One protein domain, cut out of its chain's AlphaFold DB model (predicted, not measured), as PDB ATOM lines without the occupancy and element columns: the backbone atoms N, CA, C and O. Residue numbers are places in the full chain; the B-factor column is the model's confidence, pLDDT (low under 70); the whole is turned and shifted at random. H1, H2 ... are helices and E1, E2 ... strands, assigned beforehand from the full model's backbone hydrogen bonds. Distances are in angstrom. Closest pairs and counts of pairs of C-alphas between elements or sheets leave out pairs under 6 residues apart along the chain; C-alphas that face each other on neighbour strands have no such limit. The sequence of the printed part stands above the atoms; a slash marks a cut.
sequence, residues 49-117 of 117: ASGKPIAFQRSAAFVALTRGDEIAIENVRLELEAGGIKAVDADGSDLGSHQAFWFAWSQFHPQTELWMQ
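AT A GLANCE: This is residues 49 to 117 of the 117 residues of an uncharacterized protein of Silicimonas sp (UniProt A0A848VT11). The domain is two small halves set side by side: in one, helix H1 covers the antiparallel hairpin of E2 and E3; in the other, E1 and E5 make a short parallel pair, with the short helix H2 near E1. E1 leads straight into H1 and joins the halves, and the lone strand E4 is near both E1 and E3. The printed part has 69 residues with two named helices and five named strands, in the order E1 H1 E2 E3 E4 H2 E5, and its class is mixed, helices and strands. It is compact, with a radius of gyration of the C-alphas of 11.7 A, and rounded, spanning 31 by 25 by 21 A.

IN THESE COORDINATES: Begin at E2, residues 76 to 81, 15.0 A long, whose C-alpha 76 is at (-41.981, 7.702, -12.247). E3 follows at residues 84 to 88, 13.1 A long. Go back to H1, residues 58 to 67, 14.3 A long, and before it to E1, residues 53 to 57, 13.5 A long, which begins with C-alpha 53 at (-43.774, 17.465, -8.129). Further on come E4, residues 98 to 101, 9.6 A long, and H2, residues 102 to 108, 10.3 A long. E5, residues 113 to 115, 6.5 A long, ends with C-alpha 115 at (-51.124, 13.921, -15.190).

HOW THE PARTS SIT: Look first at the hairpin of E2 and E3, antiparallel at 146 degrees, where N 79 and O 86 are within hydrogen-bond range at 2.9 A and N 86 and O 79 at 2.8 A. Residues 72 to 73 make a short antiparallel pairing with residues 76 to 77 of E2. The closest C-alphas of H1 and E2 are those of Leu 65 and Leu 80, 6.9 A apart. Those of H1 and E3 are Phe 62 and Ile 85, 7.0 A apart. E1 and E5 are parallel neighbours at 30 degrees, with N 55 and O 113 within hydrogen-bond range at 2.9 A and N 115 and O 55 at 3.0 A. H2 and E1 are near each other, with 8 pairs of C-alphas within 10 A. E4 pairs with no named strand; it is near E1 and E3, each with 6 pairs within 10 A, and meets H2 only through their link. H1 and H2 are apart. In H1 every O i to N i+4 pair is within hydrogen-bond range; in H2 it is 1 of 3, beside 2 of 4 O i to N i+3 pairs.

THE WHOLE: The two C-alphas farthest apart, those of Gly 68 and Gln 107, are 32.0 A from each other. The printed part has no cut, and no link is long. The model's mean pLDDT over the printed part is 92.5, and Gln 117, the chain's last residue, is the one residue under 70.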
ATOM      1  N   ALA A  49     -37.036  12.313  -9.182       86.62
ATOM      2  CA  ALA A  49     -35.615  12.430  -8.851       86.62
ATOM      3  C   ALA A  49     -35.034  13.823  -9.184       86.62
ATOM      4  O   ALA A  49     -34.050  14.245  -8.579       86.62
ATOM      5  N   SER A  50     -35.658  14.563 -10.111       88.06
ATOM      6  CA  SER A  50     -35.291  15.944 -10.453       88.06
ATOM      7  C   SER A  50     -35.869  16.994  -9.486       88.06
ATOM      8  O   SER A  50     -35.612  18.187  -9.645       88.06
ATOM      9  N   GLY A  51     -36.628  16.569  -8.468       91.88
ATOM     10  CA  GLY A  51     -37.281  17.444  -7.490       91.88
ATOM     11  C   GLY A  51     -38.603  18.040  -7.977       91.88
ATOM     12  O   GLY A  51     -39.174  18.908  -7.313       91.88
ATOM     13  N   LYS A  52     -39.102  17.599  -9.134       94.00
ATOM     14  CA  LYS A  52     -40.339  18.104  -9.718       94.00
ATOM     15  C   LYS A  52     -41.546  17.379  -9.110       94.00
ATOM     16  O   LYS A  52     -41.580  16.151  -9.121       94.00
ATOM     17  N   PRO A  53     -42.548  18.097  -8.584       96.25
ATOM     18  CA  PRO A  53     -43.774  17.465  -8.129       96.25
ATOM     19  C   PRO A  53     -44.678  17.100  -9.304       96.25
ATOM     20  O   PRO A  53     -44.929  17.918 -10.191       96.25
ATOM     21  N   ILE A  54     -45.215  15.888  -9.261       96.19
ATOM     22  CA  ILE A  54     -46.241  15.383 -10.171       96.19
ATOM     23  C   ILE A  54     -47.414  14.899  -9.321       96.19
ATOM     24  O   ILE A  54     -47.205  14.291  -8.268       96.19
ATOM     25  N   ALA A  55     -48.642  15.157  -9.760       96.75
ATOM     26  CA  ALA A  55     -49.830  14.594  -9.138       96.75
ATOM     27  C   ALA A  55     -50.735  13.904 -10.158       96.75
ATOM     28  O   ALA A  55     -50.931  14.369 -11.282       96.75
ATOM     29  N   PHE A  56     -51.317  12.800  -9.710       96.62
ATOM     30  CA  PHE A  56     -52.240  11.972 -10.467       96.62
ATOM     31  C   PHE A  56     -53.576  11.951  -9.735       96.62
ATOM     32  O   PHE A  56     -53.603  11.667  -8.537       96.62
ATOM     33  N   GLN A  57     -54.689  12.207 -10.425       96.88
ATOM     34  CA  GLN A  57     -56.008  11.956  -9.839       96.88
ATOM     35  C   GLN A  57     -56.119  10.467  -9.510       96.88
ATOM     36  O   GLN A  57     -56.019   9.615 -10.397       96.88
ATOM     37  N   ARG A  58     -56.307  10.139  -8.229       95.62
ATOM     38  CA  ARG A  58     -56.218   8.759  -7.732       95.62
ATOM     39  C   ARG A  58     -57.227   7.852  -8.428       95.62
ATOM     40  O   ARG A  58     -56.905   6.721  -8.771       95.62
ATOM     41  N   SER A  59     -58.447   8.348  -8.627       94.62
ATOM     42  CA  SER A  59     -59.533   7.618  -9.285       94.62
ATOM     43  C   SER A  59     -59.209   7.315 -10.752       94.62
ATOM     44  O   SER A  59     -59.327   6.164 -11.171       94.62
ATOM     45  N   ALA A  60     -58.746   8.312 -11.510       95.56
ATOM     46  CA  ALA A  60     -58.373   8.159 -12.915       95.56
ATOM     47  C   ALA A  60     -57.193   7.193 -13.080       95.56
ATOM     48  O   ALA A  60     -57.289   6.234 -13.846       95.56
ATOM     49  N   ALA A  61     -56.133   7.381 -12.288       95.94
ATOM     50  CA  ALA A  61     -54.967   6.506 -12.309       95.94
ATOM     51  C   ALA A  61     -55.339   5.060 -11.949       95.94
ATOM     52  O   ALA A  61     -54.925   4.124 -12.626       95.94
ATOM     53  N   PHE A  62     -56.188   4.866 -10.936       95.12
ATOM     54  CA  PHE A  62     -56.658   3.536 -10.551       95.12
ATOM     55  C   PHE A  62     -57.412   2.838 -11.689       95.12
ATOM     56  O   PHE A  62     -57.176   1.658 -11.955       95.12
ATOM     57  N   VAL A  63     -58.306   3.557 -12.377       95.38
ATOM     58  CA  VAL A  63     -59.062   3.017 -13.517       95.38
ATOM     59  C   VAL A  63     -58.127   2.640 -14.665       95.38
ATOM     60  O   VAL A  63     -58.249   1.533 -15.184       95.38
ATOM     61  N   ALA A  64     -57.196   3.518 -15.038       95.88
ATOM     62  CA  ALA A  64     -56.217   3.251 -16.089       95.88
ATOM     63  C   ALA A  64     -55.372   2.005 -15.779       95.88
ATOM     64  O   ALA A  64     -55.362   1.057 -16.567       95.88
ATOM     65  N   LEU A  65     -54.775   1.929 -14.587       95.44
ATOM     66  CA  LEU A  65     -53.974   0.768 -14.184       95.44
ATOM     67  C   LEU A  65     -54.802  -0.526 -14.139       95.44
ATOM     68  O   LEU A  65     -54.326  -1.584 -14.539       95.44
ATOM     69  N   THR A  66     -56.067  -0.454 -13.711       94.69
ATOM     70  CA  THR A  66     -56.972  -1.619 -13.699       94.69
ATOM     71  C   THR A  66     -57.301  -2.117 -15.111       94.69
ATOM     72  O   THR A  66     -57.538  -3.310 -15.299       94.69
ATOM     73  N   ARG A  67     -57.296  -1.237 -16.123       95.44
ATOM     74  CA  ARG A  67     -57.432  -1.628 -17.539       95.44
ATOM     75  C   ARG A  67     -56.147  -2.210 -18.132       95.44
ATOM     76  O   ARG A  67     -56.197  -2.745 -19.237       95.44
ATOM     77  N   GLY A  68     -55.033  -2.140 -17.405       94.88
ATOM     78  CA  GLY A  68     -53.708  -2.508 -17.893       94.88
ATOM     79  C   GLY A  68     -53.009  -1.392 -18.670       94.88
ATOM     80  O   GLY A  68     -52.026  -1.675 -19.352       94.88
ATOM     81  N   ASP A  69     -53.502  -0.150 -18.583       95.62
ATOM     82  CA  ASP A  69     -52.821   1.009 -19.160       95.62
ATOM     83  C   ASP A  69     -51.540   1.295 -18.355       95.62
ATOM     84  O   ASP A  69     -51.528   1.194 -17.125       95.62
ATOM     85  N   GLU A  70     -50.462   1.681 -19.036       93.88
ATOM     86  CA  GLU A  70     -49.236   2.133 -18.378       93.88
ATOM     87  C   GLU A  70     -49.325   3.630 -18.059       93.88
ATOM     88  O   GLU A  70     -49.680   4.443 -18.914       93.88
ATOM     89  N   ILE A  71     -48.968   4.000 -16.826       94.69
ATOM     90  CA  ILE A  71     -48.846   5.396 -16.404       94.69
ATOM     91  C   ILE A  71     -47.390   5.654 -16.036       94.69
ATOM     92  O   ILE A  71     -46.929   5.209 -14.983       94.69
ATOM     93  N   ALA A  72     -46.688   6.392 -16.895       92.25
ATOM     94  CA  ALA A  72     -45.307   6.792 -16.670       92.25
ATOM     95  C   ALA A  72     -45.081   8.261 -17.060       92.25
ATOM     96  O   ALA A  72     -45.485   8.691 -18.142       92.25
ATOM     97  N   ILE A  73     -44.429   9.028 -16.181       89.62
ATOM     98  CA  ILE A  73     -43.947  10.389 -16.455       89.62
ATOM     99  C   ILE A  73     -42.533  10.529 -15.890       89.62
ATOM    100  O   ILE A  73     -42.291  10.230 -14.724       89.62
ATOM    101  N   GLU A  74     -41.607  11.040 -16.705       88.00
ATOM    102  CA  GLU A  74     -40.176  11.097 -16.377       88.00
ATOM    103  C   GLU A  74     -39.655   9.717 -15.940       88.00
ATOM    104  O   GLU A  74     -39.693   8.774 -16.728       88.00
ATOM    105  N   ASN A  75     -39.159   9.604 -14.709       88.75
ATOM    106  CA  ASN A  75     -38.663   8.366 -14.122       88.75
ATOM    107  C   ASN A  75     -39.701   7.681 -13.212       88.75
ATOM    108  O   ASN A  75     -39.398   6.670 -12.599       88.75
ATOM    109  N   VAL A  76     -40.918   8.223 -13.114       94.06
ATOM    110  CA  VAL A  76     -41.981   7.702 -12.247       94.06
ATOM    111  C   VAL A  76     -42.913   6.808 -13.049       94.06
ATOM    112  O   VAL A  76     -43.495   7.256 -14.038       94.06
ATOM    113  N   ARG A  77     -43.143   5.587 -12.567       95.25
ATOM    114  CA  ARG A  77     -44.237   4.710 -12.997       95.25
ATOM    115  C   ARG A  77     -45.196   4.456 -11.842       95.25
ATOM    116  O   ARG A  77     -44.763   4.312 -10.700       95.25
ATOM    117  N   LEU A  78     -46.494   4.386 -12.131       96.25
ATOM    118  CA  LEU A  78     -47.487   3.965 -11.145       96.25
ATOM    119  C   LEU A  78     -47.824   2.481 -11.267       96.25
ATOM    120  O   LEU A  78     -47.971   1.953 -12.366       96.25
ATOM    121  N   GLU A  79     -48.004   1.832 -10.122       95.94
ATOM    122  CA  GLU A  79     -48.384   0.424 -10.020       95.94
ATOM    123  C   GLU A  79     -49.500   0.229  -8.993       95.94
ATOM    124  O   GLU A  79     -49.619   0.986  -8.027       95.94
ATOM    125  N   LEU A  80     -50.318  -0.808  -9.186       95.12
ATOM    126  CA  LEU A  80     -51.281  -1.235  -8.174       95.12
ATOM    127  C   LEU A  80     -50.569  -2.092  -7.124       95.12
ATOM    128  O   LEU A  80     -49.999  -3.130  -7.452       95.12
ATOM    129  N   GLU A  81     -50.668  -1.709  -5.852       92.31
ATOM    130  CA  GLU A  81     -50.108  -2.474  -4.733       92.31
ATOM    131  C   GLU A  81     -51.144  -2.577  -3.609       92.31
ATOM    132  O   GLU A  81     -51.638  -1.570  -3.112       92.31
ATOM    133  N   ALA A  82     -51.513  -3.807  -3.228       85.19
ATOM    134  CA  ALA A  82     -52.447  -4.098  -2.129       85.19
ATOM    135  C   ALA A  82     -53.778  -3.301  -2.153       85.19
ATOM    136  O   ALA A  82     -54.357  -3.007  -1.109       85.19
ATOM    137  N   GLY A  83     -54.285  -2.959  -3.346       82.12
ATOM    138  CA  GLY A  83     -55.511  -2.167  -3.529       82.12
ATOM    139  C   GLY A  83     -55.309  -0.645  -3.502       82.12
ATOM    140  O   GLY A  83     -56.276   0.096  -3.679       82.12
ATOM    141  N   GLY A  84     -54.074  -0.182  -3.310       88.50
ATOM    142  CA  GLY A  84     -53.640   1.201  -3.475       88.50
ATOM    143  C   GLY A  84     -52.844   1.422  -4.763       88.50
ATOM    144  O   GLY A  84     -52.773   0.554  -5.635       88.50
ATOM    145  N   ILE A  85     -52.249   2.609  -4.864       94.69
ATOM    146  CA  ILE A  85     -51.346   3.002  -5.947       94.69
ATOM    147  C   ILE A  85     -49.987   3.315  -5.332       94.69
ATOM    148  O   ILE A  85     -49.912   4.041  -4.340       94.69
ATOM    149  N   LYS A  86     -48.932   2.794  -5.948       95.19
ATOM    150  CA  LYS A  86     -47.537   3.035  -5.594       95.19
ATOM    151  C   LYS A  86     -46.818   3.727  -6.742       95.19
ATOM    152  O   LYS A  86     -47.133   3.471  -7.900       95.19
ATOM    153  N   ALA A  87     -45.846   4.571  -6.412       95.81
ATOM    154  CA  ALA A  87     -44.925   5.161  -7.371       95.81
ATOM    155  C   ALA A  87     -43.569   4.452  -7.298       95.81
ATOM    156  O   ALA A  87     -42.992   4.324  -6.218       95.81
ATOM    157  N   VAL A  88     -43.066   4.006  -8.443       95.38
ATOM    158  CA  VAL A  88     -41.774   3.323  -8.565       95.38
ATOM    159  C   VAL A  88     -40.887   4.011  -9.596       95.38
ATOM    160  O   VAL A  88     -41.386   4.674 -10.509       95.38
ATOM    161  N   ASP A  89     -39.576   3.862  -9.433       91.62
ATOM    162  CA  ASP A  89     -38.569   4.321 -10.388       91.62
ATOM    163  C   ASP A  89     -38.423   3.326 -11.554       91.62
ATOM    164  O   ASP A  89     -38.994   2.229 -11.546       91.62
ATOM    165  N   ALA A  90     -37.617   3.673 -12.558       86.94
ATOM    166  CA  ALA A  90     -37.355   2.845 -13.737       86.94
ATOM    167  C   ALA A  90     -36.757   1.461 -13.412       86.94
ATOM    168  O   ALA A  90     -36.914   0.520 -14.192       86.94
ATOM    169  N   ASP A  91     -36.073   1.324 -12.276       88.62
ATOM    170  CA  ASP A  91     -35.523   0.059 -11.783       88.62
ATOM    171  C   ASP A  91     -36.492  -0.716 -10.863       88.62
ATOM    172  O   ASP A  91     -36.162  -1.810 -10.400       88.62
ATOM    173  N   GLY A  92     -37.695  -0.180 -10.628       89.94
ATOM    174  CA  GLY A  92     -38.711  -0.744  -9.740       89.94
ATOM    175  C   GLY A  92     -38.545  -0.365  -8.267       89.94
ATOM    176  O   GLY A  92     -39.308  -0.851  -7.428       89.94
ATOM    177  N   SER A  93     -37.571   0.484  -7.926       91.62
ATOM    178  CA  SER A  93     -37.399   0.993  -6.564       91.62
ATOM    179  C   SER A  93     -38.579   1.868  -6.154       91.62
ATOM    180  O   SER A  93     -39.092   2.653  -6.943       91.62
ATOM    181  N   ASP A  94     -39.003   1.761  -4.898       92.00
ATOM    182  CA  ASP A  94     -40.073   2.597  -4.354       92.00
ATOM    183  C   ASP A  94     -39.614   4.057  -4.241       92.00
ATOM    184  O   ASP A  94     -38.631   4.350  -3.555       92.00
ATOM    185  N   LEU A  95     -40.329   4.972  -4.899       91.69
ATOM    186  CA  LEU A  95     -40.067   6.412  -4.815       91.69
ATOM    187  C   LEU A  95     -40.775   7.066  -3.621       91.69
ATOM    188  O   LEU A  95     -40.473   8.206  -3.263       91.69
ATOM    189  N   GLY A  96     -41.719   6.355  -3.005       90.38
ATOM    190  CA  GLY A  96     -42.684   6.918  -2.078       90.38
ATOM    191  C   GLY A  96     -43.748   7.745  -2.805       90.38
ATOM    192  O   GLY A  96     -43.509   8.396  -3.823       90.38
ATOM    193  N   SER A  97     -44.963   7.742  -2.264       91.62
ATOM    194  CA  SER A  97     -46.047   8.590  -2.757       91.62
ATOM    195  C   SER A  97     -46.879   9.133  -1.601       91.62
ATOM    196  O   SER A  97     -46.936   8.542  -0.521       91.62
ATOM    197  N   HIS A  98     -47.514  10.279  -1.825       92.06
ATOM    198  CA  HIS A  98     -48.399  10.918  -0.861       92.06
ATOM    199  C   HIS A  98     -49.828  10.860  -1.379       92.06
ATOM    200  O   HIS A  98     -50.159  11.505  -2.373       92.06
ATOM    201  N   GLN A  99     -50.692  10.125  -0.683       93.56
ATOM    202  CA  GLN A  99     -52.124  10.238  -0.913       93.56
ATOM    203  C   GLN A  99     -52.672  11.404  -0.087       93.56
ATOM    204  O   GLN A  99     -52.618  11.384   1.145       93.56
ATOM    205  N   ALA A 100     -53.191  12.425  -0.764       93.06
ATOM    206  CA  ALA A 100     -53.668  13.652  -0.137       93.06
ATOM    207  C   ALA A 100     -54.859  14.240  -0.900       93.06
ATOM    208  O   ALA A 100     -55.111  13.891  -2.052       93.06
ATOM    209  N   PHE A 101     -55.570  15.170  -0.259       93.00
ATOM    210  CA  PHE A 101     -56.474  16.061  -0.978       93.00
ATOM    211  C   PHE A 101     -55.682  17.123  -1.740       93.00
ATOM    212  O   PHE A 101     -54.663  17.619  -1.244       93.00
ATOM    213  N   TRP A 102     -56.182  17.499  -2.916       94.44
ATOM    214  CA  TRP A 102     -55.534  18.453  -3.807       94.44
ATOM    215  C   TRP A 102     -55.179  19.770  -3.122       94.44
ATOM    216  O   TRP A 102     -54.033  20.202  -3.230       94.44
ATOM    217  N   PHE A 103     -56.101  20.359  -2.350       90.25
ATOM    218  CA  PHE A 103     -55.840  21.637  -1.677       90.25
ATOM    219  C   PHE A 103     -54.608  21.579  -0.765       90.25
ATOM    220  O   PHE A 103     -53.886  22.564  -0.644       90.25
ATOM    221  N   ALA A 104     -54.373  20.441  -0.103       91.19
ATOM    222  CA  ALA A 104     -53.264  20.288   0.825       91.19
ATOM    223  C   ALA A 104     -51.953  20.119   0.054       91.19
ATOM    224  O   ALA A 104     -50.958  20.760   0.374       91.19
ATOM    225  N   TRP A 105     -51.959  19.295  -0.995       94.44
ATOM    226  CA  TRP A 105     -50.777  19.062  -1.824       94.44
ATOM    227  C   TRP A 105     -50.339  20.321  -2.584       94.44
ATOM    228  O   TRP A 105     -49.169  20.706  -2.529       94.44
ATOM    229  N   SER A 106     -51.272  20.994  -3.262       94.06
ATOM    230  CA  SER A 106     -50.969  22.134  -4.132       94.06
ATOM    231  C   SER A 106     -50.405  23.335  -3.367       94.06
ATOM    232  O   SER A 106     -49.667  24.129  -3.944       94.06
ATOM    233  N   GLN A 107     -50.702  23.460  -2.069       91.19
ATOM    234  CA  GLN A 107     -50.141  24.509  -1.211       91.19
ATOM    235  C   GLN A 107     -48.633  24.351  -0.982       91.19
ATOM    236  O   GLN A 107     -47.917  25.349  -0.934       91.19
ATOM    237  N   PHE A 108     -48.140  23.115  -0.865       91.94
ATOM    238  CA  PHE A 108     -46.705  22.839  -0.710       91.94
ATOM    239  C   PHE A 108     -45.994  22.653  -2.056       91.94
ATOM    240  O   PHE A 108     -44.780  22.838  -2.151       91.94
ATOM    241  N   HIS A 109     -46.747  22.324  -3.107       94.94
ATOM    242  CA  HIS A 109     -46.225  22.016  -4.434       94.94
ATOM    243  C   HIS A 109     -46.981  22.775  -5.545       94.94
ATOM    244  O   HIS A 109     -47.599  22.146  -6.407       94.94
ATOM    245  N   PRO A 110     -46.935  24.120  -5.588       93.19
ATOM    246  CA  PRO A 110     -47.726  24.904  -6.545       93.19
ATOM    247  C   PRO A 110     -47.315  24.657  -8.007       93.19
ATOM    248  O   PRO A 110     -48.151  24.655  -8.907       93.19
ATOM    249  N   GLN A 111     -46.039  24.347  -8.248       94.44
ATOM    250  CA  GLN A 111     -45.510  23.965  -9.564       94.44
ATOM    251  C   GLN A 111     -45.831  22.518  -9.990       94.44
ATOM    252  O   GLN A 111     -45.201  22.015 -10.917       94.44
ATOM    253  N   THR A 112     -46.758  21.832  -9.310       95.75
ATOM    254  CA  THR A 112     -47.133  20.444  -9.634       95.75
ATOM    255  C   THR A 112     -47.533  20.307 -11.094       95.75
ATOM    256  O   THR A 112     -48.396  21.044 -11.576       95.75
ATOM    257  N   GLU A 113     -46.949  19.332 -11.781       95.38
ATOM    258  CA  GLU A 113     -47.467  18.856 -13.057       95.38
ATOM    259  C   GLU A 113     -48.618  17.882 -12.803       95.38
ATOM    260  O   GLU A 113     -48.487  16.937 -12.025       95.38
ATOM    261  N   LEU A 114     -49.761  18.130 -13.435       95.06
ATOM    262  CA  LEU A 114     -50.895  17.217 -13.372       95.06
ATOM    263  C   LEU A 114     -50.800  16.223 -14.517       95.06
ATOM    264  O   LEU A 114     -50.725  16.619 -15.681       95.06
ATOM    265  N   TRP A 115     -50.870  14.940 -14.187       93.56
ATOM    266  CA  TRP A 115     -51.124  13.921 -15.190       93.56
ATOM    267  C   TRP A 115     -52.572  14.043 -15.669       93.56
ATOM    268  O   TRP A 115     -53.512  13.863 -14.892       93.56
ATOM    269  N   MET A 116     -52.738  14.387 -16.944       83.06
ATOM    270  CA  MET A 116     -54.038  14.503 -17.598       83.06
ATOM    271  C   MET A 116     -54.302  13.238 -18.415       83.06
ATOM    272  O   MET A 116     -53.447  12.835 -19.205       83.06
ATOM    273  N   GLN A 117     -55.479  12.639 -18.226       65.06
ATOM    274  CA  GLN A 117     -55.977  11.516 -19.025       65.06
ATOM    275  C   GLN A 117     -57.000  11.989 -20.056       65.06
ATOM    276  O   GLN A 117     -57.855  12.827 -19.688       65.06
TER     277      GLN A 117